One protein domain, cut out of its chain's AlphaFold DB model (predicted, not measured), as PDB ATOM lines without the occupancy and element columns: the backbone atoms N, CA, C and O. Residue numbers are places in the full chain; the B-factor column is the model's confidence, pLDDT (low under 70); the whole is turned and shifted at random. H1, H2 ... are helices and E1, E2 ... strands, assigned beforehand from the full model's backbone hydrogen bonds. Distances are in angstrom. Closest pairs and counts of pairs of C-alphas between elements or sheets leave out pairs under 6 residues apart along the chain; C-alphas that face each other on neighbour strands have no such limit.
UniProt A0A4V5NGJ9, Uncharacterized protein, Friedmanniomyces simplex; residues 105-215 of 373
ATOM      1  N   ARG A 105     238.226 157.689 231.024       91.19
ATOM      2  CA  ARG A 105     238.763 156.579 230.237       91.19
ATOM      3  C   ARG A 105     240.125 156.180 230.791       91.19
ATOM      4  O   ARG A 105     241.040 157.000 230.845       91.19
ATOM      5  N   TYR A 106     240.280 154.901 231.099       91.69
ATOM      6  CA  TYR A 106     241.554 154.308 231.484       91.69
ATOM      7  C   TYR A 106     242.042 153.389 230.371       91.69
ATOM      8  O   TYR A 106     241.291 152.541 229.890       91.69
ATOM      9  N   ASP A 107     243.302 153.512 229.972       90.69
ATOM     10  CA  ASP A 107     243.957 152.405 229.279       90.69
ATOM     11  C   ASP A 107     244.302 151.287 230.282       90.69
ATOM     12  O   ASP A 107     244.306 151.486 231.505       90.69
ATOM     13  N   GLY A 108     244.583 150.088 229.772       88.38
ATOM     14  CA  GLY A 108     244.895 148.932 230.614       88.38
ATOM     15  C   GLY A 108     246.122 149.105 231.525       88.38
ATOM     16  O   GLY A 108     246.189 148.435 232.557       88.38
ATOM     17  N   LEU A 109     247.080 149.979 231.194       89.88
ATOM     18  CA  LEU A 109     248.273 150.235 232.011       89.88
ATOM     19  C   LEU A 109     247.953 151.200 233.155       89.88
ATOM     20  O   LEU A 109     248.209 150.869 234.313       89.88
ATOM     21  N   ARG A 110     247.334 152.346 232.845       91.19
ATOM     22  CA  ARG A 110     246.869 153.334 233.825       91.19
ATOM     23  C   ARG A 110     245.912 152.685 234.816       91.19
ATOM     24  O   ARG A 110     246.080 152.855 236.017       91.19
ATOM     25  N   PHE A 111     244.966 151.878 234.333       92.38
ATOM     26  CA  PHE A 111     244.035 151.171 235.209       92.38
ATOM     27  C   PHE A 111     244.760 150.274 236.222       92.38
ATOM     28  O   PHE A 111     244.464 150.326 237.409       92.38
ATOM     29  N   ARG A 112     245.748 149.483 235.783       90.00
ATOM     30  CA  ARG A 112     246.509 148.590 236.679       90.00
ATOM     31  C   ARG A 112     247.367 149.336 237.694       90.00
ATOM     32  O   ARG A 112     247.610 148.795 238.764       90.00
ATOM     33  N   ALA A 113     247.845 150.528 237.350       90.88
ATOM     34  CA  ALA A 113     248.601 151.367 238.271       90.88
ATOM     35  C   ALA A 113     247.706 151.979 239.364       90.88
ATOM     36  O   ALA A 113     248.164 152.163 240.486       90.88
ATOM     37  N   CYS A 114     246.442 152.261 239.037       92.94
ATOM     38  CA  CYS A 114     245.481 152.915 239.927       92.94
ATOM     39  C   CYS A 114     244.563 151.945 240.691       92.94
ATOM     40  O   CYS A 114     243.882 152.377 241.614       92.94
ATOM     41  N   PHE A 115     244.487 150.665 240.312       92.69
ATOM     42  CA  PHE A 115     243.538 149.704 240.885       92.69
ATOM     43  C   PHE A 115     244.220 148.622 241.732       92.69
ATOM     44  O   PHE A 115     245.009 147.819 241.225       92.69
ATOM     45  N   ALA A 116     243.839 148.537 243.006       90.31
ATOM     46  CA  ALA A 116     244.272 147.499 243.937       90.31
ATOM     47  C   ALA A 116     243.114 146.543 244.264       90.31
ATOM     48  O   ALA A 116     242.056 146.978 244.710       90.31
ATOM     49  N   HIS A 117     243.311 145.234 244.070       86.06
ATOM     50  CA  HIS A 117     242.280 144.223 244.348       86.06
ATOM     51  C   HIS A 117     241.976 144.125 245.847       86.06
ATOM     52  O   HIS A 117     242.881 144.217 246.679       86.06
ATOM     53  N   ALA A 118     240.715 143.853 246.190       78.81
ATOM     54  CA  ALA A 118     240.325 143.561 247.562       78.81
ATOM     55  C   ALA A 118     241.012 142.269 248.047       78.81
ATOM     56  O   ALA A 118     240.929 141.216 247.413       78.81
ATOM     57  N   THR A 119     241.679 142.332 249.201       63.53
ATOM     58  CA  THR A 119     242.488 141.230 249.761       63.53
ATOM     59  C   THR A 119     241.693 139.945 250.009       63.53
ATOM     60  O   THR A 119     242.253 138.852 249.919       63.53
ATOM     61  N   ASN A 120     240.383 140.058 250.236       57.78
ATOM     62  CA  ASN A 120     239.476 138.929 250.460       57.78
ATOM     63  C   ASN A 120     239.227 138.075 249.196       57.78
ATOM     64  O   ASN A 120     238.761 136.943 249.307       57.78
ATOM     65  N   GLU A 121     239.558 138.578 248.000       52.53
ATOM     66  CA  GLU A 121     239.403 137.850 246.727       52.53
ATOM     67  C   GLU A 121     240.682 137.109 246.294       52.53
ATOM     68  O   GLU A 121     240.627 136.223 245.446       52.53
ATOM     69  N   ILE A 122     241.833 137.413 246.906       49.44
ATOM     70  CA  ILE A 122     243.161 136.914 246.492       49.44
ATOM     71  C   ILE A 122     243.399 135.446 246.925       49.44
ATOM     72  O   ILE A 122     244.297 134.781 246.414       49.44
ATOM     73  N   GLY A 123     242.579 134.913 247.840       43.94
ATOM     74  CA  GLY A 123     242.773 133.599 248.471       43.94
ATOM     75  C   GLY A 123     241.880 132.446 247.989       43.94
ATOM     76  O   GLY A 123     241.997 131.351 248.537       43.94
ATOM     77  N   LYS A 124     240.980 132.647 247.014       48.03
ATOM     78  CA  LYS A 124     240.134 131.561 246.479       48.03
ATOM     79  C   LYS A 124     240.728 131.020 245.166       48.03
ATOM     80  O   LYS A 124     240.804 131.773 244.202       48.03
ATOM     81  N   PRO A 125     241.145 129.741 245.092       42.34
ATOM     82  CA  PRO A 125     241.816 129.165 243.920       42.34
ATOM     83  C   PRO A 125     240.879 128.838 242.735       42.34
ATOM     84  O   PRO A 125     241.311 128.222 241.764       42.34
ATOM     85  N   GLU A 126     239.607 129.237 242.786       46.88
ATOM     86  CA  GLU A 126     238.590 128.895 241.788       46.88
ATOM     87  C   GLU A 126     238.280 130.090 240.886       46.88
ATOM     88  O   GLU A 126     237.449 130.909 241.252       46.88
ATOM     89  N   ALA A 127     238.923 130.149 239.712       47.75
ATOM     90  CA  ALA A 127     238.705 131.121 238.630       47.75
ATOM     91  C   ALA A 127     238.787 132.623 239.027       47.75
ATOM     92  O   ALA A 127     238.410 133.041 240.116       47.75
ATOM     93  N   PRO A 128     239.290 133.511 238.151       53.25
ATOM     94  CA  PRO A 128     239.233 134.943 238.432       53.25
ATOM     95  C   PRO A 128     237.767 135.373 238.638       53.25
ATOM     96  O   PRO A 128     236.910 134.963 237.849       53.25
ATOM     97  N   PRO A 129     237.455 136.178 239.673       61.81
ATOM     98  CA  PRO A 129     236.082 136.570 239.963       61.81
ATOM     99  C   PRO A 129     235.461 137.258 238.744       61.81
ATOM    100  O   PRO A 129     236.081 138.131 238.134       61.81
ATOM    101  N   HIS A 130     234.219 136.891 238.404       67.88
ATOM    102  CA  HIS A 130     233.478 137.509 237.294       67.88
ATOM    103  C   HIS A 130     233.368 139.038 237.437       67.88
ATOM    104  O   HIS A 130     233.302 139.744 236.434       67.88
ATOM    105  N   ARG A 131     233.371 139.535 238.682       83.94
ATOM    106  CA  ARG A 131     233.276 140.952 239.050       83.94
ATOM    107  C   ARG A 131     234.364 141.289 240.066       83.94
ATOM    108  O   ARG A 131     234.082 141.227 241.261       83.94
ATOM    109  N   PRO A 132     235.605 141.565 239.630       88.69
ATOM    110  CA  PRO A 132     236.676 141.881 240.561       88.69
ATOM    111  C   PRO A 132     236.364 143.185 241.290       88.69
ATOM    112  O   PRO A 132     235.941 144.169 240.668       88.69
ATOM    113  N   ARG A 133     236.600 143.184 242.600       89.44
ATOM    114  CA  ARG A 133     236.422 144.342 243.476       89.44
ATOM    115  C   ARG A 133     237.770 144.891 243.932       89.44
ATOM    116  O   ARG A 133     238.743 144.150 244.079       89.44
ATOM    117  N   GLY A 134     237.834 146.192 244.180       90.69
ATOM    118  CA  GLY A 134     239.030 146.814 244.719       90.69
ATOM    119  C   GLY A 134     238.880 148.299 245.002       90.69
ATOM    120  O   GLY A 134     237.786 148.856 244.923       90.69
ATOM    121  N   VAL A 135     240.010 148.926 245.302       92.06
ATOM    122  CA  VAL A 135     240.132 150.372 245.474       92.06
ATOM    123  C   VAL A 135     240.750 150.956 244.213       92.06
ATOM    124  O   VAL A 135     241.776 150.464 243.735       92.06
ATOM    125  N   LEU A 136     240.108 151.982 243.664       92.94
ATOM    126  CA  LEU A 136     240.642 152.811 242.594       92.94
ATOM    127  C   LEU A 136     241.159 154.121 243.191       92.94
ATOM    128  O   LEU A 136     240.368 154.897 243.723       92.94
ATOM    129  N   THR A 137     242.457 154.365 243.049       92.75
ATOM    130  CA  THR A 137     243.128 155.603 243.449       92.75
ATOM    131  C   THR A 137     243.399 156.444 242.207       92.75
ATOM    132  O   THR A 137     244.255 156.100 241.388       92.75
ATOM    133  N   ASP A 138     242.678 157.552 242.051       84.31
ATOM    134  CA  ASP A 138     242.893 158.514 240.965       84.31
ATOM    135  C   ASP A 138     242.929 159.925 241.553       84.31
ATOM    136  O   ASP A 138     242.121 160.260 242.413       84.31
ATOM    137  N   GLU A 139     243.926 160.717 241.156       81.19
ATOM    138  CA  GLU A 139     244.151 162.090 241.651       81.19
ATOM    139  C   GLU A 139     244.229 162.243 243.190       81.19
ATOM    140  O   GLU A 139     244.077 163.336 243.727       81.19
ATOM    141  N   GLY A 140     244.544 161.158 243.908       78.81
ATOM    142  CA  GLY A 140     244.653 161.142 245.372       78.81
ATOM    143  C   GLY A 140     243.345 160.832 246.106       78.81
ATOM    144  O   GLY A 140     243.344 160.830 247.335       78.81
ATOM    145  N   GLU A 141     242.265 160.536 245.381       86.88
ATOM    146  CA  GLU A 141     241.014 160.043 245.955       86.88
ATOM    147  C   GLU A 141     240.883 158.528 245.786       86.88
ATOM    148  O   GLU A 141     240.925 157.999 244.670       86.88
ATOM    149  N   ASP A 142     240.668 157.840 246.907       90.25
ATOM    150  CA  ASP A 142     240.403 156.406 246.947       90.25
ATOM    151  C   ASP A 142     238.900 156.142 246.855       90.25
ATOM    152  O   ASP A 142     238.102 156.657 247.643       90.25
ATOM    153  N   ARG A 143     238.504 155.299 245.898       90.81
ATOM    154  CA  ARG A 143     237.111 154.896 245.690       90.81
ATOM    155  C   ARG A 143     236.982 153.381 245.676       90.81
ATOM    156  O   ARG A 143     237.675 152.693 244.934       90.81
ATOM    157  N   GLU A 144     236.048 152.866 246.465       92.25
ATOM    158  CA  GLU A 144     235.657 151.456 246.453       92.25
ATOM    159  C   GLU A 144     234.843 151.154 245.191       92.25
ATOM    160  O   GLU A 144     233.796 151.764 244.953       92.25
ATOM    161  N   VAL A 145     235.315 150.212 244.374       93.62
ATOM    162  CA  VAL A 145     234.732 149.927 243.058       93.62
ATOM    163  C   VAL A 145     234.663 148.436 242.753       93.62
ATOM    164  O   VAL A 145     235.407 147.625 243.307       93.62
ATOM    165  N   TRP A 146     233.809 148.080 241.798       94.12
ATOM    166  CA  TRP A 146     233.873 146.797 241.102       94.12
ATOM    167  C   TRP A 146     233.907 147.001 239.590       94.12
ATOM    168  O   TRP A 146     233.488 148.041 239.075       94.12
ATOM    169  N   ILE A 147     234.402 145.991 238.875       93.81
ATOM    170  CA  ILE A 147     234.544 146.037 237.419       93.81
ATOM    171  C   ILE A 147     233.640 145.002 236.758       93.81
ATOM    172  O   ILE A 147     233.663 143.832 237.133       93.81
ATOM    173  N   GLU A 148     232.903 145.414 235.729       92.38
ATOM    174  CA  GLU A 148     232.224 144.486 234.818       92.38
ATOM    175  C   GLU A 148     233.029 144.389 233.520       92.38
ATOM    176  O   GLU A 148     233.122 145.366 232.773       92.38
ATOM    177  N   TRP A 149     233.622 143.224 233.247       91.69
ATOM    178  CA  TRP A 149     234.390 142.989 232.020       91.69
ATOM    179  C   TRP A 149     233.508 142.451 230.894       91.69
ATOM    180  O   TRP A 149     232.675 141.572 231.097       91.69
ATOM    181  N   ARG A 150     233.769 142.919 229.674       88.50
ATOM    182  CA  ARG A 150     233.186 142.402 228.439       88.50
ATOM    183  C   ARG A 150     234.275 142.147 227.411       88.50
ATOM    184  O   ARG A 150     235.069 143.036 227.105       88.50
ATOM    185  N   GLU A 151     234.281 140.949 226.846       87.69
ATOM    186  CA  GLU A 151     235.185 140.599 225.753       87.69
ATOM    187  C   GLU A 151     234.882 141.439 224.505       87.69
ATOM    188  O   GLU A 151     233.725 141.651 224.127       87.69
ATOM    189  N   ALA A 152     235.938 141.948 223.879       80.69
ATOM    190  CA  ALA A 152     235.873 142.590 222.581       80.69
ATOM    191  C   ALA A 152     236.081 141.525 221.499       80.69
ATOM    192  O   ALA A 152     236.908 140.623 221.653       80.69
ATOM    193  N   SER A 153     235.357 141.638 220.384       74.38
ATOM    194  CA  SER A 153     235.660 140.800 219.224       74.38
ATOM    195  C   SER A 153     237.067 141.125 218.720       74.38
ATOM    196  O   SER A 153     237.415 142.296 218.551       74.38
ATOM    197  N   LYS A 154     237.868 140.078 218.506       66.81
ATOM    198  CA  LYS A 154     239.266 140.172 218.062       66.81
ATOM    199  C   LYS A 154     239.396 140.642 216.609       66.81
ATOM    200  O   LYS A 154     240.458 141.110 216.222       66.81
ATOM    201  N   ASP A 155     238.312 140.578 215.840       59.94
ATOM    202  CA  ASP A 155     238.315 140.836 214.394       59.94
ATOM    203  C   ASP A 155     238.086 142.319 214.034       59.94
ATOM    204  O   ASP A 155     237.863 142.653 212.872       59.94
ATOM    205  N   LEU A 156     238.074 143.221 215.023       58.25
ATOM    206  CA  LEU A 156     237.581 144.593 214.857       58.25
ATOM    207  C   LEU A 156     238.662 145.679 214.808       58.25
ATOM    208  O   LEU A 156     238.315 146.829 214.539       58.25
ATOM    209  N   ASP A 157     239.937 145.376 215.051       58.62
ATOM    210  CA  ASP A 157     240.972 146.413 215.168       58.62
ATOM    211  C   ASP A 157     241.069 147.291 213.902       58.62
ATOM    212  O   ASP A 157     241.290 146.813 212.793       58.62
ATOM    213  N   GLY A 158     240.858 148.602 214.078       62.31
ATOM    214  CA  GLY A 158     240.909 149.610 213.008       62.31
ATOM    215  C   GLY A 158     239.665 149.721 212.113       62.31
ATOM    216  O   GLY A 158     239.637 150.576 211.235       62.31
ATOM    217  N   SER A 159     238.627 148.905 212.325       72.00
ATOM    218  CA  SER A 159     237.394 148.923 211.520       72.00
ATOM    219  C   SER A 159     236.376 149.973 211.994       72.00
ATOM    220  O   SER A 159     236.317 150.316 213.180       72.00
ATOM    221  N   ILE A 160     235.477 150.399 211.095       72.62
ATOM    222  CA  ILE A 160     234.252 151.160 211.417       72.62
ATOM    223  C   ILE A 160     233.495 150.494 212.577       72.62
ATOM    224  O   ILE A 160     233.044 151.163 213.504       72.62
ATOM    225  N   ALA A 161     233.440 149.162 212.600       77.12
ATOM    226  CA  ALA A 161     232.754 148.419 213.650       77.12
ATOM    227  C   ALA A 161     233.453 148.495 215.031       77.12
ATOM    228  O   ALA A 161     232.771 148.467 216.063       77.12
ATOM    229  N   ALA A 162     234.785 148.656 215.097       76.88
ATOM    230  CA  ALA A 162     235.470 148.959 216.362       76.88
ATOM    231  C   ALA A 162     235.138 150.361 216.859       76.88
ATOM    232  O   ALA A 162     234.928 150.553 218.057       76.88
ATOM    233  N   TRP A 163     235.071 151.328 215.947       78.69
ATOM    234  CA  TRP A 163     234.676 152.685 216.290       78.69
ATOM    235  C   TRP A 163     233.239 152.741 216.828       78.69
ATOM    236  O   TRP A 163     233.012 153.287 217.907       78.69
ATOM    237  N   GLU A 164     232.274 152.114 216.148       83.44
ATOM    238  CA  GLU A 164     230.893 152.035 216.642       83.44
ATOM    239  C   GLU A 164     230.819 151.390 218.030       83.44
ATOM    240  O   GLU A 164     230.059 151.823 218.899       83.44
ATOM    241  N   THR A 165     231.618 150.344 218.244       84.50
ATOM    242  CA  THR A 165     231.719 149.671 219.538       84.50
ATOM    243  C   THR A 165     232.248 150.625 220.606       84.50
ATOM    244  O   THR A 165     231.675 150.680 221.693       84.50
ATOM    245  N   MET A 166     233.270 151.424 220.289       83.75
ATOM    246  CA  MET A 166     233.818 152.435 221.194       83.75
ATOM    247  C   MET A 166     232.786 153.501 221.559       83.75
ATOM    248  O   MET A 166     232.608 153.775 222.744       83.75
ATOM    249  N   ILE A 167     232.059 154.047 220.573       84.25
ATOM    250  CA  ILE A 167     230.965 154.993 220.837       84.25
ATOM    251  C   ILE A 167     229.969 154.360 221.803       84.25
ATOM    252  O   ILE A 167     229.664 154.947 222.833       84.25
ATOM    253  N   ARG A 168     229.503 153.135 221.530       87.38
ATOM    254  CA  ARG A 168     228.518 152.463 222.393       87.38
ATOM    255  C   ARG A 168     229.032 152.254 223.818       87.38
ATOM    256  O   ARG A 168     228.251 152.380 224.758       87.38
ATOM    257  N   ILE A 169     230.316 151.939 223.992       89.06
ATOM    258  CA  ILE A 169     230.937 151.765 225.313       89.06
ATOM    259  C   ILE A 169     230.988 153.089 226.069       89.06
ATOM    260  O   ILE A 169     230.543 153.144 227.217       89.06
ATOM    261  N   ALA A 170     231.482 154.144 225.418       88.12
ATOM    262  CA  ALA A 170     231.582 155.475 226.000       88.12
ATOM    263  C   ALA A 170     230.195 156.045 226.329       88.12
ATOM    264  O   ALA A 170     229.972 156.498 227.447       88.12
ATOM    265  N   THR A 171     229.232 155.937 225.409       89.69
ATOM    266  CA  THR A 171     227.838 156.344 225.628       89.69
ATOM    267  C   THR A 171     227.225 155.602 226.809       89.69
ATOM    268  O   THR A 171     226.606 156.234 227.662       89.69
ATOM    269  N   LEU A 172     227.409 154.280 226.906       91.06
ATOM    270  CA  LEU A 172     226.889 153.517 228.041       91.06
ATOM    271  C   LEU A 172     227.502 153.995 229.362       91.06
ATOM    272  O   LEU A 172     226.780 154.180 230.340       91.06
ATOM    273  N   ALA A 173     228.815 154.232 229.383       92.44
ATOM    274  CA  ALA A 173     229.502 154.727 230.567       92.44
ATOM    275  C   ALA A 173     229.003 156.131 230.967       92.44
ATOM    276  O   ALA A 173     228.708 156.354 232.138       92.44
ATOM    277  N   GLN A 174     228.809 157.038 230.000       90.75
ATOM    278  CA  GLN A 174     228.230 158.374 230.207       90.75
ATOM    279  C   GLN A 174     226.804 158.317 230.761       90.75
ATOM    280  O   GLN A 174     226.500 158.981 231.749       90.75
ATOM    281  N   MET A 175     225.931 157.491 230.180       90.50
ATOM    282  CA  MET A 175     224.559 157.328 230.673       90.50
ATOM    283  C   MET A 175     224.527 156.762 232.096       90.50
ATOM    284  O   MET A 175     223.732 157.201 232.923       90.50
ATOM    285  N   LEU A 176     225.393 155.790 232.395       92.50
ATOM    286  CA  LEU A 176     225.482 155.180 233.720       92.50
ATOM    287  C   LEU A 176     226.151 156.085 234.761       92.50
ATOM    288  O   LEU A 176     225.934 155.875 235.955       92.50
ATOM    289  N   ALA A 177     226.919 157.088 234.345       92.62
ATOM    290  CA  ALA A 177     227.498 158.092 235.234       92.62
ATOM    291  C   ALA A 177     226.552 159.265 235.504       92.62
ATOM    292  O   ALA A 177     226.502 159.763 236.626       92.62
ATOM    293  N   ALA A 178     225.766 159.669 234.501       91.00
ATOM    294  CA  ALA A 178     224.826 160.777 234.616       91.00
ATOM    295  C   ALA A 178     223.837 160.586 235.788       91.00
ATOM    296  O   ALA A 178     223.546 159.444 236.173       91.00
ATOM    297  N   PRO A 179     223.275 161.671 236.346       90.81
ATOM    298  CA  PRO A 179     222.167 161.579 237.292       90.81
ATOM    299  C   PRO A 179     220.981 160.806 236.699       90.81
ATOM    300  O   PRO A 179     220.697 160.894 235.500       90.81
ATOM    301  N   LYS A 180     220.355 159.972 237.532       90.25
ATOM    302  CA  LYS A 180     219.324 159.005 237.136       90.25
ATOM    303  C   LYS A 180     218.215 158.982 238.189       90.25
ATOM    304  O   LYS A 180     218.530 159.013 239.383       90.25
ATOM    305  N   PRO A 181     216.950 158.746 237.789       90.31
ATOM    306  CA  PRO A 181     215.875 158.536 238.747       90.31
ATOM    307  C   PRO A 181     216.156 157.321 239.634       90.31
ATOM    308  O   PRO A 181     216.721 156.321 239.188       90.31
ATOM    309  N   ARG A 182     215.679 157.335 240.880       86.69
ATOM    310  CA  ARG A 182     215.876 156.217 241.826       86.69
ATOM    311  C   ARG A 182     215.318 154.886 241.310       86.69
ATOM    312  O   ARG A 182     215.797 153.818 241.682       86.69
ATOM    313  N   GLN A 183     214.311 154.945 240.443       88.81
ATOM    314  CA  GLN A 183     213.675 153.791 239.818       88.81
ATOM    315  C   GLN A 183     214.563 153.123 238.762       88.81
ATOM    316  O   GLN A 183     214.295 151.976 238.425       88.81
ATOM    317  N   PHE A 184     215.617 153.785 238.265       89.06
ATOM    318  CA  PHE A 184     216.517 153.223 237.252       89.06
ATOM    319  C   PHE A 184     217.267 151.989 237.774       89.06
ATOM    320  O   PHE A 184     217.490 151.052 237.015       89.06
ATOM    321  N   LEU A 185     217.584 151.947 239.077       91.06
ATOM    322  CA  LEU A 185     218.225 150.816 239.771       91.06
ATOM    323  C   LEU A 185     219.502 150.288 239.089       91.06
ATOM    324  O   LEU A 185     219.811 149.101 239.161       91.06
ATOM    325  N   THR A 186     220.258 151.173 238.447       91.25
ATOM    326  CA  THR A 186     221.559 150.858 237.851       91.25
ATOM    327  C   THR A 186     222.692 151.352 238.743       91.25
ATOM    328  O   THR A 186     222.544 152.415 239.355       91.25
ATOM    329  N   PRO A 187     223.843 150.665 238.766       92.06
ATOM    330  CA  PRO A 187     225.016 151.154 239.476       92.06
ATOM    331  C   PRO A 187     225.540 152.466 238.876       92.06
ATOM    332  O   PRO A 187     225.367 152.737 237.684       92.06
ATOM    333  N   THR A 188     226.197 153.274 239.706       93.19
ATOM    334  CA  THR A 188     226.848 154.509 239.263       93.19
ATOM    335  C   THR A 188     228.180 154.167 238.611       93.19
ATOM    336  O   THR A 188     229.089 153.656 239.266       93.19
ATOM    337  N   CYS A 189     228.286 154.427 237.309       94.62
ATOM    338  CA  CYS A 189     229.538 154.294 236.572       94.62
ATOM    339  C   CYS A 189     230.415 155.517 236.835       94.62
ATOM    340  O   CYS A 189     229.933 156.640 236.757       94.62
ATOM    341  N   ILE A 190     231.695 155.299 237.122       93.31
ATOM    342  CA  ILE A 190     232.671 156.382 237.334       93.31
ATOM    343  C   ILE A 190     233.750 156.419 236.246       93.31
ATOM    344  O   ILE A 190     234.575 157.327 236.199       93.31
ATOM    345  N   GLY A 191     233.767 155.417 235.368       93.44
ATOM    346  CA  GLY A 191     234.758 155.309 234.311       93.44
ATOM    347  C   GLY A 191     234.647 154.006 233.538       93.44
ATOM    348  O   GLY A 191     233.855 153.121 233.862       93.44
ATOM    349  N   TYR A 192     235.474 153.876 232.510       94.56
ATOM    350  CA  TYR A 192     235.611 152.640 231.751       94.56
ATOM    351  C   TYR A 192     237.071 152.388 231.374       94.56
ATOM    352  O   TYR A 192     237.885 153.307 231.279       94.56
ATOM    353  N   VAL A 193     237.394 151.118 231.164       93.69
ATOM    354  CA  VAL A 193     238.732 150.632 230.840       93.69
ATOM    355  C   VAL A 193     238.747 150.102 229.415       93.69
ATOM    356  O   VAL A 193     237.954 149.233 229.050       93.69
ATOM    357  N   ASP A 194     239.694 150.592 228.629       91.19
ATOM    358  CA  ASP A 194     240.070 150.052 227.331       91.19
ATOM    359  C   ASP A 194     241.304 149.148 227.501       91.19
ATOM    360  O   ASP A 194     242.449 149.599 227.459       91.19
ATOM    361  N   ASP A 195     241.061 147.856 227.745       90.31
ATOM    362  CA  ASP A 195     242.089 146.819 227.957       90.31
ATOM    363  C   ASP A 195     242.284 145.973 226.684       90.31
ATOM    364  O   ASP A 195     242.692 144.807 226.735       90.31
ATOM    365  N   ARG A 196     241.963 146.539 225.509       87.56
ATOM    366  CA  ARG A 196     242.070 145.830 224.227       87.56
ATOM    367  C   ARG A 196     243.495 145.410 223.904       87.56
ATOM    368  O   ARG A 196     243.701 144.264 223.520       87.56
ATOM    369  N   ALA A 197     244.460 146.300 224.134       84.75
ATOM    370  CA  ALA A 197     245.865 146.070 223.806       84.75
ATOM    371  C   ALA A 197     246.466 144.848 224.521       84.75
ATOM    372  O   ALA A 197     247.344 144.189 223.973       84.75
ATOM    373  N   ALA A 198     246.004 144.534 225.738       85.44
ATOM    374  CA  ALA A 198     246.545 143.426 226.521       85.44
ATOM    375  C   ALA A 198     245.645 142.184 226.530       85.44
ATOM    376  O   ALA A 198     246.151 141.069 226.649       85.44
ATOM    377  N   ARG A 199     244.316 142.357 226.499       85.44
ATOM    378  CA  ARG A 199     243.353 141.272 226.763       85.44
ATOM    379  C   ARG A 199     242.111 141.301 225.870       85.44
ATOM    380  O   ARG A 199     241.172 140.567 226.158       85.44
ATOM    381  N   SER A 200     242.084 142.133 224.822       88.12
ATOM    382  CA  SER A 200     240.951 142.252 223.887       88.12
ATOM    383  C   SER A 200     239.605 142.396 224.610       88.12
ATOM    384  O   SER A 200     238.667 141.654 224.342       88.12
ATOM    385  N   ARG A 201     239.509 143.308 225.583       90.31
ATOM    386  CA  ARG A 201     238.300 143.483 226.400       90.31
ATOM    387  C   ARG A 201     238.119 144.921 226.865       90.31
ATOM    388  O   ARG A 201     239.067 145.704 226.888       90.31
ATOM    389  N   PHE A 202     236.902 145.222 227.287       91.88
ATOM    390  CA  PHE A 202     236.518 146.484 227.906       91.88
ATOM    391  C   PHE A 202     235.975 146.244 229.304       91.88
ATOM    392  O   PHE A 202     235.423 145.179 229.573       91.88
ATOM    393  N   GLY A 203     236.125 147.226 230.185       92.81
ATOM    394  CA  GLY A 203     235.573 147.180 231.533       92.81
ATOM    395  C   GLY A 203     234.767 148.430 231.842       92.81
ATOM    396  O   GLY A 203     235.174 149.518 231.451       92.81
ATOM    397  N   TRP A 204     233.662 148.301 232.567       95.06
ATOM    398  CA  TRP A 204     233.020 149.444 233.227       95.06
ATOM    399  C   TRP A 204     233.385 149.443 234.703       95.06
ATOM    400  O   TRP A 204     233.387 148.387 235.334       95.06
ATOM    401  N   ILE A 205     233.702 150.623 235.229       95.62
ATOM    402  CA  ILE A 205     234.076 150.834 236.622       95.62
ATOM    403  C   ILE A 205     232.857 151.382 237.353       95.62
ATOM    404  O   ILE A 205     232.392 152.487 237.062       95.62
ATOM    405  N   PHE A 206     232.354 150.617 238.313       95.38
ATOM    406  CA  PHE A 206     231.177 150.971 239.092       95.38
ATOM    407  C   PHE A 206     231.551 151.272 240.536       95.38
ATOM    408  O   PHE A 206     232.302 150.519 241.152       95.38
ATOM    409  N   ALA A 207     231.005 152.359 241.078       94.00
ATOM    410  CA  ALA A 207     231.170 152.703 242.484       94.00
ATOM    411  C   ALA A 207     230.379 151.737 243.374       94.00
ATOM    412  O   ALA A 207     229.197 151.484 243.124       94.00
ATOM    413  N   MET A 208     231.015 151.247 244.440       92.75
ATOM    414  CA  MET A 208     230.329 150.542 245.523       92.75
ATOM    415  C   MET A 208     229.273 151.453 246.176       92.75
ATOM    416  O   MET A 208     229.491 152.663 246.261       92.75
ATOM    417  N   PRO A 209     228.137 150.910 246.658       88.94
ATOM    418  CA  PRO A 209     227.160 151.708 247.394       88.94
ATOM    419  C   PRO A 209     227.794 152.427 248.587       88.94
ATOM    420  O   PRO A 209     228.691 151.880 249.234       88.94
ATOM    421  N   GLU A 210     227.306 153.625 248.903       84.31
ATOM    422  CA  GLU A 210     227.781 154.399 250.052       84.31
ATOM    423  C   GLU A 210     227.754 153.564 251.341       84.31
ATOM    424  O   GLU A 210     226.809 152.820 251.605       84.31
ATOM    425  N   GLY A 211     228.823 153.662 252.135       81.12
ATOM    426  CA  GLY A 211     228.994 152.875 253.361       81.12
ATOM    427  C   GLY A 211     229.541 151.457 253.155       81.12
ATOM    428  O   GLY A 211     229.753 150.748 254.140       81.12
ATOM    429  N   SER A 212     229.813 151.041 251.913       85.12
ATOM    430  CA  SER A 212     230.517 149.782 251.651       85.12
ATOM    431  C   SER A 212     231.936 149.819 252.220       85.12
ATOM    432  O   SER A 212     232.636 150.823 252.125       85.12
ATOM    433  N   ASN A 213     232.379 148.698 252.780       79.38
ATOM    434  CA  ASN A 213     233.724 148.521 253.325       79.38
ATOM    435  C   ASN A 213     234.319 147.186 252.849       79.38
ATOM    436  O   ASN A 213     233.702 146.463 252.063       79.38
ATOM    437  N   CYS A 214     235.515 146.818 253.304       74.06
ATOM    438  CA  CYS A 214     236.193 145.593 252.866       74.06
ATOM    439  C   CYS A 214     235.404 144.283 253.114       74.06
ATOM    440  O   CYS A 214     235.652 143.296 252.425       74.06
ATOM    441  N   SER A 215     234.426 144.273 254.028       76.50
ATOM    442  CA  SER A 215     233.536 143.128 254.313       76.50
ATOM    443  C   SER A 215     232.239 143.106 253.491       76.50
ATOM    444  O   SER A 215     231.454 142.162 253.580       76.50
TER     445      SER A 215
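What this domain is: This is residues 105 to 215 of the 373 residues of an uncharacterized protein of Friedmanniomyces simplex (UniProt A0A4V5NGJ9). One strongly twisted sheet of six strands curls like part of a barrel, with the long helix H2 packed along one face over E5. On the opposite face the short helix H1 joins the sheet's two edge strands, E1 and E2, and residues 122 to 128 stick out as a free loop. The printed part has 111 residues, with the order E1 H1 E2 E3 E4 H2 E5 H3 E6 along the chain and the mixed sheet order E1 E5 E6 E4 E3 E2. The class is mixed, helices and strands; the whole is compact, with a radius of gyration of the C-alphas of 14.8 A and spans of 43 by 39 by 29 A.

How they stand to each other: The sheet runs, strand beside strand, E1 at residues 105 to 107, E5 at 189 to 194, E6 at 201 to 207, E4 at 141 to 151, E3 at 133 to 138 and E2 at 115 to 117. E6 and E4 are antiparallel at 144 degrees, with N 150 and O 202 2.8 A apart, within hydrogen-bond range. E5 and E6 are antiparallel, with N 193 and O 203 at 2.8 A. E1 and E5 are parallel, with N 194 and O 106 at 2.8 A. E2, E3 and E4 form a meander, each strand the antiparallel neighbour of the one before, and both its pairs are hairpins; N 135 and O 116 are 2.9 A apart, N 136 and O 143 2.8 A. E4 bends by 67 degrees at residue 144. H2, residues 160 to 177, is on the sheet at a height of 9.8 A, over E5 and along the strands, at 1 degrees to E5 on the local plane; their closest C-alphas, those of Ala 177 and Cys 189, are 4.5 A apart. E4, H2 and E5 make a split strand-helix-strand unit, two strands that run the same way with E6 between them, and its crossover is right-handed. H1, residues 108 to 114, is on the opposite face at a height of 6.9 A; its closest C-alpha pair with E3 is Cys 114 and Thr 137, 5.0 A. H3, residues 196 to 199, only grazes the sheet and only just touches H1, with 3 pairs of C-alphas within 8 A, the closest those of Gly 108 and Ala 198 at 7.1 A. H1 and H2 have every O i to N i+4 pair within hydrogen-bond range; H3 is too short for such a pair.

Where its parts are: E4 is 28.6 A long from first to last C-alpha, H2 25.7 A, E6 19.9 A, E3 15.8 A, E5 14.6 A and H1 10.1 A. E1 begins at C-alpha 105, (238.763, 156.579, 230.237), and E6 ends at C-alpha 207, (231.170, 152.703, 242.484).

The domain as a whole: The C-alphas farthest apart, those of Ile 160 and Ser 215, are 43.6 A apart. The printed part has no cut. The links E2 to E3 and H2 to E5 are long. The mean pLDDT of the printed part is 83.3; residues 119 to 130 and 154 to 158 are under 70.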